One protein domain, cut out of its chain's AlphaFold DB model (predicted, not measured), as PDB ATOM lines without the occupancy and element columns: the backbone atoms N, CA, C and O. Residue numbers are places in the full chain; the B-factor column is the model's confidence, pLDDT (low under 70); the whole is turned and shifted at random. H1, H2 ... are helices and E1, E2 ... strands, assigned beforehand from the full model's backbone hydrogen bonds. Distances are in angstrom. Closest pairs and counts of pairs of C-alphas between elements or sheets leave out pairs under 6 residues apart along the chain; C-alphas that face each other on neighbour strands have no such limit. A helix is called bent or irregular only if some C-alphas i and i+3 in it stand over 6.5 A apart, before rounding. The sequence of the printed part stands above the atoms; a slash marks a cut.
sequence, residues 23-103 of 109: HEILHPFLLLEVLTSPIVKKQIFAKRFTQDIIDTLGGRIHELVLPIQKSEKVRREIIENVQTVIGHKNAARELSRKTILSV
ATOM      1  N   HIS A  23     144.220 102.178 122.182       92.62
ATOM      2  CA  HIS A  23     143.420 103.351 122.529       92.62
ATOM      3  C   HIS A  23     142.154 103.014 123.332       92.62
ATOM      4  O   HIS A  23     141.662 103.883 124.052       92.62
ATOM      5  N   GLU A  24     141.674 101.768 123.277       88.56
ATOM      6  CA  GLU A  24     140.545 101.297 124.090       88.56
ATOM      7  C   GLU A  24     140.937 101.194 125.566       88.56
ATOM      8  O   GLU A  24     140.155 101.529 126.459       88.56
ATOM      9  N   ILE A  25     142.184 100.804 125.841       86.31
ATOM     10  CA  ILE A  25     142.730 100.725 127.202       86.31
ATOM     11  C   ILE A  25     143.233 102.094 127.668       86.31
ATOM     12  O   ILE A  25     142.952 102.510 128.792       86.31
ATOM     13  N   LEU A  26     143.959 102.826 126.819       91.38
ATOM     14  CA  LEU A  26     144.601 104.078 127.215       91.38
ATOM     15  C   LEU A  26     144.626 105.088 126.068       91.38
ATOM     16  O   LEU A  26     145.634 105.269 125.400       91.38
ATOM     17  N   HIS A  27     143.519 105.788 125.850       94.75
ATOM     18  CA  HIS A  27     143.440 106.831 124.828       94.75
ATOM     19  C   HIS A  27     144.564 107.889 124.984       94.75
ATOM     20  O   HIS A  27     144.834 108.309 126.113       94.75
ATOM     21  N   PRO A  28     145.198 108.393 123.906       94.81
ATOM     22  CA  PRO A  28     146.281 109.381 123.999       94.81
ATOM     23  C   PRO A  28     145.939 110.654 124.793       94.81
ATOM     24  O   PRO A  28     146.776 111.162 125.538       94.81
ATOM     25  N   PHE A  29     144.707 111.163 124.671       95.06
ATOM     26  CA  PHE A  29     144.238 112.308 125.470       95.06
ATOM     27  C   PHE A  29     144.069 111.970 126.953       95.06
ATOM     28  O   PHE A  29     144.430 112.775 127.805       95.06
ATOM     29  N   LEU A  30     143.602 110.758 127.263       95.12
ATOM     30  CA  LEU A  30     143.520 110.280 128.641       95.12
ATOM     31  C   LEU A  30     144.922 110.135 129.248       95.12
ATOM     32  O   LEU A  30     145.153 110.566 130.372       95.12
ATOM     33  N   LEU A  31     145.877 109.586 128.489       95.00
ATOM     34  CA  LEU A  31     147.279 109.492 128.901       95.00
ATOM     35  C   LEU A  31     147.873 110.872 129.215       95.00
ATOM     36  O   LEU A  31     148.552 111.025 130.229       95.00
ATOM     37  N   LEU A  32     147.607 111.871 128.369       94.31
ATOM     38  CA  LEU A  32     148.074 113.239 128.591       94.31
ATOM     39  C   LEU A  32     147.559 113.800 129.923       94.31
ATOM     40  O   LEU A  32     148.344 114.353 130.694       94.31
ATOM     41  N   GLU A  33     146.270 113.625 130.209       94.94
ATOM     42  CA  GLU A  33     145.657 114.127 131.439       94.94
ATOM     43  C   GLU A  33     146.196 113.408 132.678       94.94
ATOM     44  O   GLU A  33     146.595 114.039 133.659       94.94
ATOM     45  N   VAL A  34     146.314 112.080 132.612       95.44
ATOM     46  CA  VAL A  34     146.840 111.277 133.718       95.44
ATOM     47  C   VAL A  34     148.279 111.675 134.056       95.44
ATOM     48  O   VAL A  34     148.583 111.883 135.231       95.44
ATOM     49  N   LEU A  35     149.145 111.858 133.055       95.12
ATOM     50  CA  LEU A  35     150.522 112.334 133.256       95.12
ATOM     51  C   LEU A  35     150.586 113.764 133.815       95.12
ATOM     52  O   LEU A  35     151.550 114.129 134.488       95.12
ATOM     53  N   THR A  36     149.556 114.570 133.558       94.50
ATOM     54  CA  THR A  36     149.457 115.957 134.031       94.50
ATOM     55  C   THR A  36     148.880 116.055 135.448       94.50
ATOM     56  O   THR A  36     149.067 117.082 136.114       94.50
ATOM     57  N   SER A  37     148.240 114.988 135.936       96.44
ATOM     58  CA  SER A  37     147.610 114.948 137.254       96.44
ATOM     59  C   SER A  37     148.617 115.195 138.395       96.44
ATOM     60  O   SER A  37     149.769 114.744 138.326       96.44
ATOM     61  N   PRO A  38     148.213 115.874 139.488       97.94
ATOM     62  CA  PRO A  38     149.120 116.196 140.592       97.94
ATOM     63  C   PRO A  38     149.802 114.973 141.212       97.94
ATOM     64  O   PRO A  38     150.972 115.040 141.585       97.94
ATOM     65  N   ILE A  39     149.094 113.844 141.308       97.75
ATOM     66  CA  ILE A  39     149.641 112.623 141.904       97.75
ATOM     67  C   ILE A  39     150.710 111.979 141.018       97.75
ATOM     68  O   ILE A  39     151.746 111.559 141.531       97.75
ATOM     69  N   VAL A  40     150.521 111.946 139.695       97.75
ATOM     70  CA  VAL A  40     151.532 111.401 138.775       97.75
ATOM     71  C   VAL A  40     152.729 112.341 138.670       97.75
ATOM     72  O   VAL A  40     153.864 111.875 138.713       97.75
ATOM     73  N   LYS A  41     152.514 113.663 138.671       97.25
ATOM     74  CA  LYS A  41     153.609 114.640 138.780       97.25
ATOM     75  C   LYS A  41     154.438 114.428 140.045       97.25
ATOM     76  O   LYS A  41     155.659 114.364 139.961       97.25
ATOM     77  N   LYS A  42     153.802 114.240 141.208       97.94
ATOM     78  CA  LYS A  42     154.509 113.910 142.460       97.94
ATOM     79  C   LYS A  42     155.318 112.615 142.343       97.94
ATOM     80  O   LYS A  42     156.452 112.581 142.805       97.94
ATOM     81  N   GLN A  43     154.778 111.579 141.695       97.88
ATOM     82  CA  GLN A  43     155.530 110.346 141.435       97.88
ATOM     83  C   GLN A  43     156.752 110.590 140.546       97.88
ATOM     84  O   GLN A  43     157.819 110.068 140.851       97.88
ATOM     85  N   ILE A  44     156.616 111.400 139.491       96.38
ATOM     86  CA  ILE A  44     157.728 111.798 138.619       96.38
ATOM     87  C   ILE A  44     158.803 112.525 139.435       96.38
ATOM     88  O   ILE A  44     159.965 112.134 139.391       96.38
ATOM     89  N   PHE A  45     158.425 113.517 140.246       95.81
ATOM     90  CA  PHE A  45     159.373 114.255 141.088       95.81
ATOM     91  C   PHE A  45     160.041 113.392 142.162       95.81
ATOM     92  O   PHE A  45     161.188 113.647 142.505       95.81
ATOM     93  N   ALA A  46     159.353 112.378 142.687       96.44
ATOM     94  CA  ALA A  46     159.922 111.456 143.670       96.44
ATOM     95  C   ALA A  46     160.839 110.395 143.036       96.44
ATOM     96  O   ALA A  46     161.702 109.838 143.710       96.44
ATOM     97  N   LYS A  47     160.628 110.074 141.754       95.44
ATOM     98  CA  LYS A  47     161.384 109.045 141.025       95.44
ATOM     99  C   LYS A  47     162.497 109.610 140.149       95.44
ATOM    100  O   LYS A  47     163.324 108.828 139.682       95.44
ATOM    101  N   ARG A  48     162.525 110.928 139.921       94.06
ATOM    102  CA  ARG A  48     163.606 111.584 139.183       94.06
ATOM    103  C   ARG A  48     164.935 111.365 139.894       94.06
ATOM    104  O   ARG A  48     165.013 111.360 141.121       94.06
ATOM    105  N   PHE A  49     165.969 111.211 139.094       93.19
ATOM    106  CA  PHE A  49     167.348 111.213 139.516       93.19
ATOM    107  C   PHE A  49     168.020 112.434 138.894       93.19
ATOM    108  O   PHE A  49     167.884 112.658 137.693       93.19
ATOM    109  N   THR A  50     168.705 113.224 139.714       91.69
ATOM    110  CA  THR A  50     169.368 114.455 139.278       91.69
ATOM    111  C   THR A  50     170.872 114.203 139.207       91.69
ATOM    112  O   THR A  50     171.493 113.895 140.225       91.69
ATOM    113  N   GLN A  51     171.455 114.303 138.011       86.38
ATOM    114  CA  GLN A  51     172.905 114.289 137.790       86.38
ATOM    115  C   GLN A  51     173.365 115.702 137.448       86.38
ATOM    116  O   GLN A  51     173.079 116.187 136.353       86.38
ATOM    117  N   ASP A  52     174.077 116.344 138.375       87.81
ATOM    118  CA  ASP A  52     174.462 117.756 138.267       87.81
ATOM    119  C   ASP A  52     173.225 118.645 138.020       87.81
ATOM    120  O   ASP A  52     172.394 118.793 138.918       87.81
ATOM    121  N   ILE A  53     173.037 119.150 136.798       86.31
ATOM    122  CA  ILE A  53     171.885 119.978 136.406       86.31
ATOM    123  C   ILE A  53     170.790 119.219 135.634       86.31
ATOM    124  O   ILE A  53     169.772 119.812 135.275       86.31
ATOM    125  N   ILE A  54     170.986 117.930 135.328       85.88
ATOM    126  CA  ILE A  54     170.083 117.146 134.472       85.88
ATOM    127  C   ILE A  54     169.189 116.240 135.321       85.88
ATOM    128  O   ILE A  54     169.664 115.322 135.989       85.88
ATOM    129  N   ASP A  55     167.875 116.444 135.217       89.81
ATOM    130  CA  ASP A  55     166.867 115.518 135.736       89.81
ATOM    131  C   ASP A  55     166.589 114.397 134.720       89.81
ATOM    132  O   ASP A  55     166.265 114.651 133.558       89.81
ATOM    133  N   THR A  56     166.638 113.140 135.165       90.06
ATOM    134  CA  THR A  56     166.239 111.975 134.362       90.06
ATOM    135  C   THR A  56     165.375 111.007 135.160       90.06
ATOM    136  O   THR A  56     165.582 110.781 136.350       90.06
ATOM    137  N   LEU A  57     164.388 110.401 134.501       92.31
ATOM    138  CA  LEU A  57     163.665 109.247 135.047       92.31
ATOM    139  C   LEU A  57     164.342 107.919 134.678       92.31
ATOM    140  O   LEU A  57     164.099 106.914 135.343       92.31
ATOM    141  N   GLY A  58     165.166 107.885 133.624       90.00
ATOM    142  CA  GLY A  58     165.706 106.641 133.071       90.00
ATOM    143  C   GLY A  58     164.620 105.572 132.872       90.00
ATOM    144  O   GLY A  58     163.517 105.865 132.411       90.00
ATOM    145  N   GLY A  59     164.908 104.333 133.279       91.94
ATOM    146  CA  GLY A  59     163.938 103.229 133.258       91.94
ATOM    147  C   GLY A  59     162.814 103.337 134.300       91.94
ATOM    148  O   GLY A  59     161.808 102.638 134.191       91.94
ATOM    149  N   ARG A  60     162.925 104.244 135.281       94.12
ATOM    150  CA  ARG A  60     161.955 104.384 136.382       94.12
ATOM    151  C   ARG A  60     160.621 104.980 135.948       94.12
ATOM    152  O   ARG A  60     159.653 104.958 136.703       94.12
ATOM    153  N   ILE A  61     160.535 105.475 134.715       94.31
ATOM    154  CA  ILE A  61     159.268 105.828 134.066       94.31
ATOM    155  C   ILE A  61     158.260 104.664 134.094       94.31
ATOM    156  O   ILE A  61     157.060 104.896 134.218       94.31
ATOM    157  N   HIS A  62     158.739 103.417 134.046       94.12
ATOM    158  CA  HIS A  62     157.904 102.216 134.118       94.12
ATOM    159  C   HIS A  62     157.385 101.910 135.532       94.12
ATOM    160  O   HIS A  62     156.473 101.104 135.680       94.12
ATOM    161  N   GLU A  63     157.913 102.574 136.563       95.62
ATOM    162  CA  GLU A  63     157.422 102.469 137.943       95.62
ATOM    163  C   GLU A  63     156.229 103.404 138.218       95.62
ATOM    164  O   GLU A  63     155.707 103.429 139.336       95.62
ATOM    165  N   LEU A  64     155.829 104.247 137.256       95.88
ATOM    166  CA  LEU A  64     154.703 105.161 137.439       95.88
ATOM    167  C   LEU A  64     153.384 104.390 137.535       95.88
ATOM    168  O   LEU A  64     152.994 103.669 136.617       95.88
ATOM    169  N   VAL A  65     152.647 104.623 138.618       96.50
ATOM    170  CA  VAL A  65     151.285 104.117 138.789       96.50
ATOM    171  C   VAL A  65     150.312 105.161 138.258       96.50
ATOM    172  O   VAL A  65     150.193 106.263 138.799       96.50
ATOM    173  N   LEU A  66     149.618 104.811 137.177       94.69
ATOM    174  CA  LEU A  66     148.683 105.692 136.488       94.69
ATOM    175  C   LEU A  66     147.261 105.517 137.060       94.69
ATOM    176  O   LEU A  66     146.689 104.434 136.920       94.69
ATOM    177  N   PRO A  67     146.655 106.548 137.683       93.75
ATOM    178  CA  PRO A  67     145.278 106.484 138.168       93.75
ATOM    179  C   PRO A  67     144.285 106.561 137.000       93.75
ATOM    180  O   PRO A  67     143.813 107.635 136.626       93.75
ATOM    181  N   ILE A  68     143.970 105.411 136.406       92.12
ATOM    182  CA  ILE A  68     142.996 105.303 135.316       92.12
ATOM    183  C   ILE A  68     141.615 104.994 135.902       92.12
ATOM    184  O   ILE A  68     141.443 104.051 136.674       92.12
ATOM    185  N   GLN A  69     140.619 105.792 135.521       90.75
ATOM    186  CA  GLN A  69     139.233 105.602 135.950       90.75
ATOM    187  C   GLN A  69     138.656 104.312 135.360       90.75
ATOM    188  O   GLN A  69     138.818 104.061 134.172       90.75
ATOM    189  N   LYS A  70     137.949 103.508 136.165       89.94
ATOM    190  CA  LYS A  70     137.311 102.265 135.683       89.94
ATOM    191  C   LYS A  70     136.071 102.530 134.823       89.94
ATOM    192  O   LYS A  70     135.775 101.761 133.919       89.94
ATOM    193  N   SER A  71     135.345 103.611 135.116       95.25
ATOM    194  CA  SER A  71     134.122 103.979 134.400       95.25
ATOM    195  C   SER A  71     134.440 104.516 133.009       95.25
ATOM    196  O   SER A  71     135.095 105.549 132.868       95.25
ATOM    197  N   GLU A  72     133.919 103.849 131.983       94.12
ATOM    198  CA  GLU A  72     134.058 104.276 130.591       94.12
ATOM    199  C   GLU A  72     133.465 105.669 130.353       94.12
ATOM    200  O   GLU A  72     134.081 106.498 129.683       94.12
ATOM    201  N   LYS A  73     132.323 105.976 130.985       96.31
ATOM    202  CA  LYS A  73     131.680 107.293 130.890       96.31
ATOM    203  C   LYS A  73     132.630 108.411 131.320       96.31
ATOM    204  O   LYS A  73     132.787 109.382 130.588       96.31
ATOM    205  N   VAL A  74     133.286 108.244 132.471       95.75
ATOM    206  CA  VAL A  74     134.224 109.238 133.016       95.75
ATOM    207  C   VAL A  74     135.463 109.349 132.129       95.75
ATOM    208  O   VAL A  74     135.941 110.448 131.862       95.75
ATOM    209  N   ARG A  75     135.978 108.221 131.622       95.06
ATOM    210  CA  ARG A  75     137.114 108.229 130.685       95.06
ATOM    211  C   ARG A  75     136.786 109.026 129.423       95.06
ATOM    212  O   ARG A  75     137.613 109.827 128.997       95.06
ATOM    213  N   ARG A  76     135.598 108.820 128.849       96.19
ATOM    214  CA  ARG A  76     135.135 109.532 127.652       96.19
ATOM    215  C   ARG A  76     134.988 111.030 127.902       96.19
ATOM    216  O   ARG A  76     135.517 111.810 127.123       96.19
ATOM    217  N   GLU A  77     134.371 111.419 129.012       97.38
ATOM    218  CA  GLU A  77     134.225 112.829 129.392       97.38
ATOM    219  C   GLU A  77     135.588 113.532 129.512       97.38
ATOM    220  O   GLU A  77     135.792 114.617 128.968       97.38
ATOM    221  N   ILE A  78     136.572 112.886 130.149       95.88
ATOM    222  CA  ILE A  78     137.942 113.414 130.225       95.88
ATOM    223  C   ILE A  78     138.546 113.575 128.824       95.88
ATOM    224  O   ILE A  78     139.154 114.603 128.530       95.88
ATOM    225  N   ILE A  79     138.391 112.573 127.954       96.19
ATOM    226  CA  ILE A  79     138.920 112.615 126.585       96.19
ATOM    227  C   ILE A  79     138.322 113.791 125.805       96.19
ATOM    228  O   ILE A  79     139.083 114.555 125.208       96.19
ATOM    229  N   GLU A  80     137.002 113.962 125.847       97.50
ATOM    230  CA  GLU A  80     136.274 115.040 125.163       97.50
ATOM    231  C   GLU A  80     136.697 116.424 125.679       97.50
ATOM    232  O   GLU A  80     136.970 117.339 124.893       97.50
ATOM    233  N   ASN A  81     136.852 116.568 126.996       97.19
ATOM    234  CA  ASN A  81     137.324 117.807 127.612       97.19
ATOM    235  C   ASN A  81     138.745 118.163 127.155       97.19
ATOM    236  O   ASN A  81     139.009 119.290 126.732       97.19
ATOM    237  N   VAL A  82     139.666 117.198 127.180       95.50
ATOM    238  CA  VAL A  82     141.060 117.415 126.760       95.50
ATOM    239  C   VAL A  82     141.141 117.731 125.264       95.50
ATOM    240  O   VAL A  82     141.903 118.615 124.862       95.50
ATOM    241  N   GLN A  83     140.344 117.055 124.431       95.69
ATOM    242  CA  GLN A  83     140.226 117.360 123.002       95.69
ATOM    243  C   GLN A  83     139.775 118.802 122.774       95.69
ATOM    244  O   GLN A  83     140.406 119.522 121.998       95.69
ATOM    245  N   THR A  84     138.740 119.233 123.493       96.88
ATOM    246  CA  THR A  84     138.196 120.593 123.416       96.88
ATOM    247  C   THR A  84     139.247 121.630 123.812       96.88
ATOM    248  O   THR A  84     139.489 122.586 123.074       96.88
ATOM    249  N   VAL A  85     139.961 121.407 124.920       95.69
ATOM    250  CA  VAL A  85     141.049 122.290 125.372       95.69
ATOM    251  C   VAL A  85     142.156 122.397 124.322       95.69
ATOM    252  O   VAL A  85     142.616 123.500 124.019       95.69
ATOM    253  N   ILE A  86     142.589 121.279 123.735       93.06
ATOM    254  CA  ILE A  86     143.613 121.292 122.680       93.06
ATOM    255  C   ILE A  86     143.104 122.026 121.435       93.06
ATOM    256  O   ILE A  86     143.856 122.806 120.845       93.06
ATOM    257  N   GLY A  87     141.837 121.835 121.067       94.56
ATOM    258  CA  GLY A  87     141.179 122.573 119.990       94.56
ATOM    259  C   GLY A  87     141.227 124.085 120.215       94.56
ATOM    260  O   GLY A  87     141.701 124.820 119.347       94.56
ATOM    261  N   HIS A  88     140.847 124.546 121.409       95.75
ATOM    262  CA  HIS A  88     140.918 125.962 121.780       95.75
ATOM    263  C   HIS A  88     142.347 126.511 121.725       95.75
ATOM    264  O   HIS A  88     142.569 127.588 121.172       95.75
ATOM    265  N   LYS A  89     143.337 125.765 122.232       93.25
ATOM    266  CA  LYS A  89     144.750 126.174 122.156       93.25
ATOM    267  C   LYS A  89     145.227 126.324 120.709       93.25
ATOM    268  O   LYS A  89     145.951 127.270 120.409       93.25
ATOM    269  N   ASN A  90     144.810 125.429 119.817       93.44
ATOM    270  CA  ASN A  90     145.161 125.499 118.397       93.44
ATOM    271  C   ASN A  90     144.497 126.689 117.699       93.44
ATOM    272  O   ASN A  90     145.170 127.406 116.963       93.44
ATOM    273  N   ALA A  91     143.210 126.930 117.960       94.44
ATOM    274  CA  ALA A  91     142.487 128.075 117.412       94.44
ATOM    275  C   ALA A  91     143.106 129.406 117.867       94.44
ATOM    276  O   ALA A  91     143.352 130.286 117.044       94.44
ATOM    277  N   ALA A  92     143.436 129.521 119.158       95.56
ATOM    278  CA  ALA A  92     144.124 130.687 119.703       95.56
ATOM    279  C   ALA A  92     145.497 130.896 119.043       95.56
ATOM    280  O   ALA A  92     145.824 132.011 118.644       95.56
ATOM    281  N   ARG A  93     146.278 129.822 118.861       92.38
ATOM    282  CA  ARG A  93     147.594 129.888 118.207       92.38
ATOM    283  C   ARG A  93     147.495 130.336 116.748       92.38
ATOM    284  O   ARG A  93     148.308 131.152 116.318       92.38
ATOM    285  N   GLU A  94     146.503 129.848 116.006       93.19
ATOM    286  CA  GLU A  94     146.274 130.273 114.620       93.19
ATOM    287  C   GLU A  94     145.862 131.740 114.534       93.19
ATOM    288  O   GLU A  94     146.370 132.473 113.685       93.19
ATOM    289  N   LEU A  95     144.983 132.189 115.434       94.75
ATOM    290  CA  LEU A  95     144.595 133.592 115.515       94.75
ATOM    291  C   LEU A  95     145.818 134.480 115.776       94.75
ATOM    292  O   LEU A  95     146.052 135.421 115.022       94.75
ATOM    293  N   SER A  96     146.645 134.142 116.772       92.81
ATOM    294  CA  SER A  96     147.886 134.874 117.052       92.81
ATOM    295  C   SER A  96     148.813 134.923 115.836       92.81
ATOM    296  O   SER A  96     149.348 135.984 115.519       92.81
ATOM    297  N   ARG A  97     148.977 133.803 115.120       90.06
ATOM    298  CA  ARG A  97     149.802 133.736 113.906       90.06
ATOM    299  C   ARG A  97     149.283 134.676 112.816       90.06
ATOM    300  O   ARG A  97     150.076 135.419 112.241       90.06
ATOM    301  N   LYS A  98     147.973 134.674 112.547       92.25
ATOM    302  CA  LYS A  98     147.343 135.573 111.563       92.25
ATOM    303  C   LYS A  98     147.546 137.041 111.930       92.25
ATOM    304  O   LYS A  98     147.921 137.827 111.065       92.25
ATOM    305  N   THR A  99     147.370 137.397 113.204       93.69
ATOM    306  CA  THR A  99     147.593 138.768 113.685       93.69
ATOM    307  C   THR A  99     149.042 139.206 113.474       93.69
ATOM    308  O   THR A  99     149.275 140.279 112.927       93.69
ATOM    309  N   ILE A 100     150.024 138.367 113.815       91.31
ATOM    310  CA  ILE A 100     151.449 138.679 113.598       91.31
ATOM    311  C   ILE A 100     151.739 138.925 112.109       91.31
ATOM    312  O   ILE A 100     152.378 139.916 111.763       91.31
ATOM    313  N   LEU A 101     151.218 138.068 111.226       91.44
ATOM    314  CA  LEU A 101     151.414 138.208 109.780       91.44
ATOM    315  C   LEU A 101     150.729 139.443 109.189       91.44
ATOM    316  O   LEU A 101     151.229 139.991 108.213       91.44
ATOM    317  N   SER A 102     149.622 139.909 109.777       91.31
ATOM    318  CA  SER A 102     148.994 141.172 109.362       91.31
ATOM    319  C   SER A 102     149.809 142.414 109.735       91.31
ATOM    320  O   SER A 102     149.686 143.433 109.065       91.31
ATOM    321  N   VAL A 103     150.649 142.335 110.776       91.88
ATOM    322  CA  VAL A 103     151.516 143.445 111.209       91.88
ATOM    323  C   VAL A 103     152.795 143.501 110.375       91.88
ATOM    324  O   VAL A 103     153.219 144.579 109.968       91.88
TER     325      VAL A 103
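What this domain is: This is residues 23 to 103 of the 109 residues of an uncharacterized protein of candidate division KSB3 bacterium (UniProt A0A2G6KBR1). A small two-strand hairpin, E1 and E2, ends one arm of a wide, flat V, and the single long helix H4 makes the other arm. The short helices H1, H2 and H3 make the rest of the first arm, where H1 packs on residues 75 to 83 of H4; residues 87 to 103 of H4 stick out alone. The printed part has 81 residues, with four named helices and two antiparallel strands in the order H1, H2, E1, E2, H3, H4, and is mostly helix. It is only just loose, close to extended, with a radius of gyration of the C-alphas of 17.3 A and spans of 47 by 42 by 19 A.

Where its parts are: E1, residues 49 to 51, and E2, residues 54 to 56, form the sheet. H2 is residues 38 to 47, 14.2 A long, and H3 is residues 58 to 63, 10.5 A. H1, residues 28 to 36, measures 12.4 A and begins at C-alpha 28 (146.281, 109.381, 123.999). H4, residues 72 to 103, measures 47.1 A and ends at C-alpha 103 (151.516, 143.445, 111.209).

How they stand to each other: In the hairpin of E1 and E2, N 49 and O 56 are 2.8 A apart and N 51 and O 54 are 2.9 A apart, within hydrogen-bond range. H2 and E2 are near each other. H2 and H3 only just touch, with 3 pairs of C-alphas within 8 A, closest at Lys 47 and Arg 60, 6.6 A, and run opposite ways at a steep tilt of 47 degrees. H1 and H2 are close but not clearly touching, with the closest C-alphas, those of Leu 35 and Lys 41, 6.7 A apart. H4 touches H1 with residues 75 to 83 alone, about perpendicular at 88 degrees; the closest C-alphas, of Phe 29 and Ile 79, are 5.4 A apart. H2 and H4 are apart. Every O i to N i+4 pair is within hydrogen-bond range in H1, H2 and H4; H3 has 0 of 2, with 2 of 3 O i to N i+3 pairs, and is only just irregular, with C-alphas 58 and 61 at 6.6 A.

The domain as a whole: The C-alphas farthest apart, of Lys 70 and Val 103, are 50.0 A apart. The printed part has no cut and no long link; H3 to H4 is a short link of 8 residues. Mean pLDDT of the printed part is 93.9, and no printed residue is under 70.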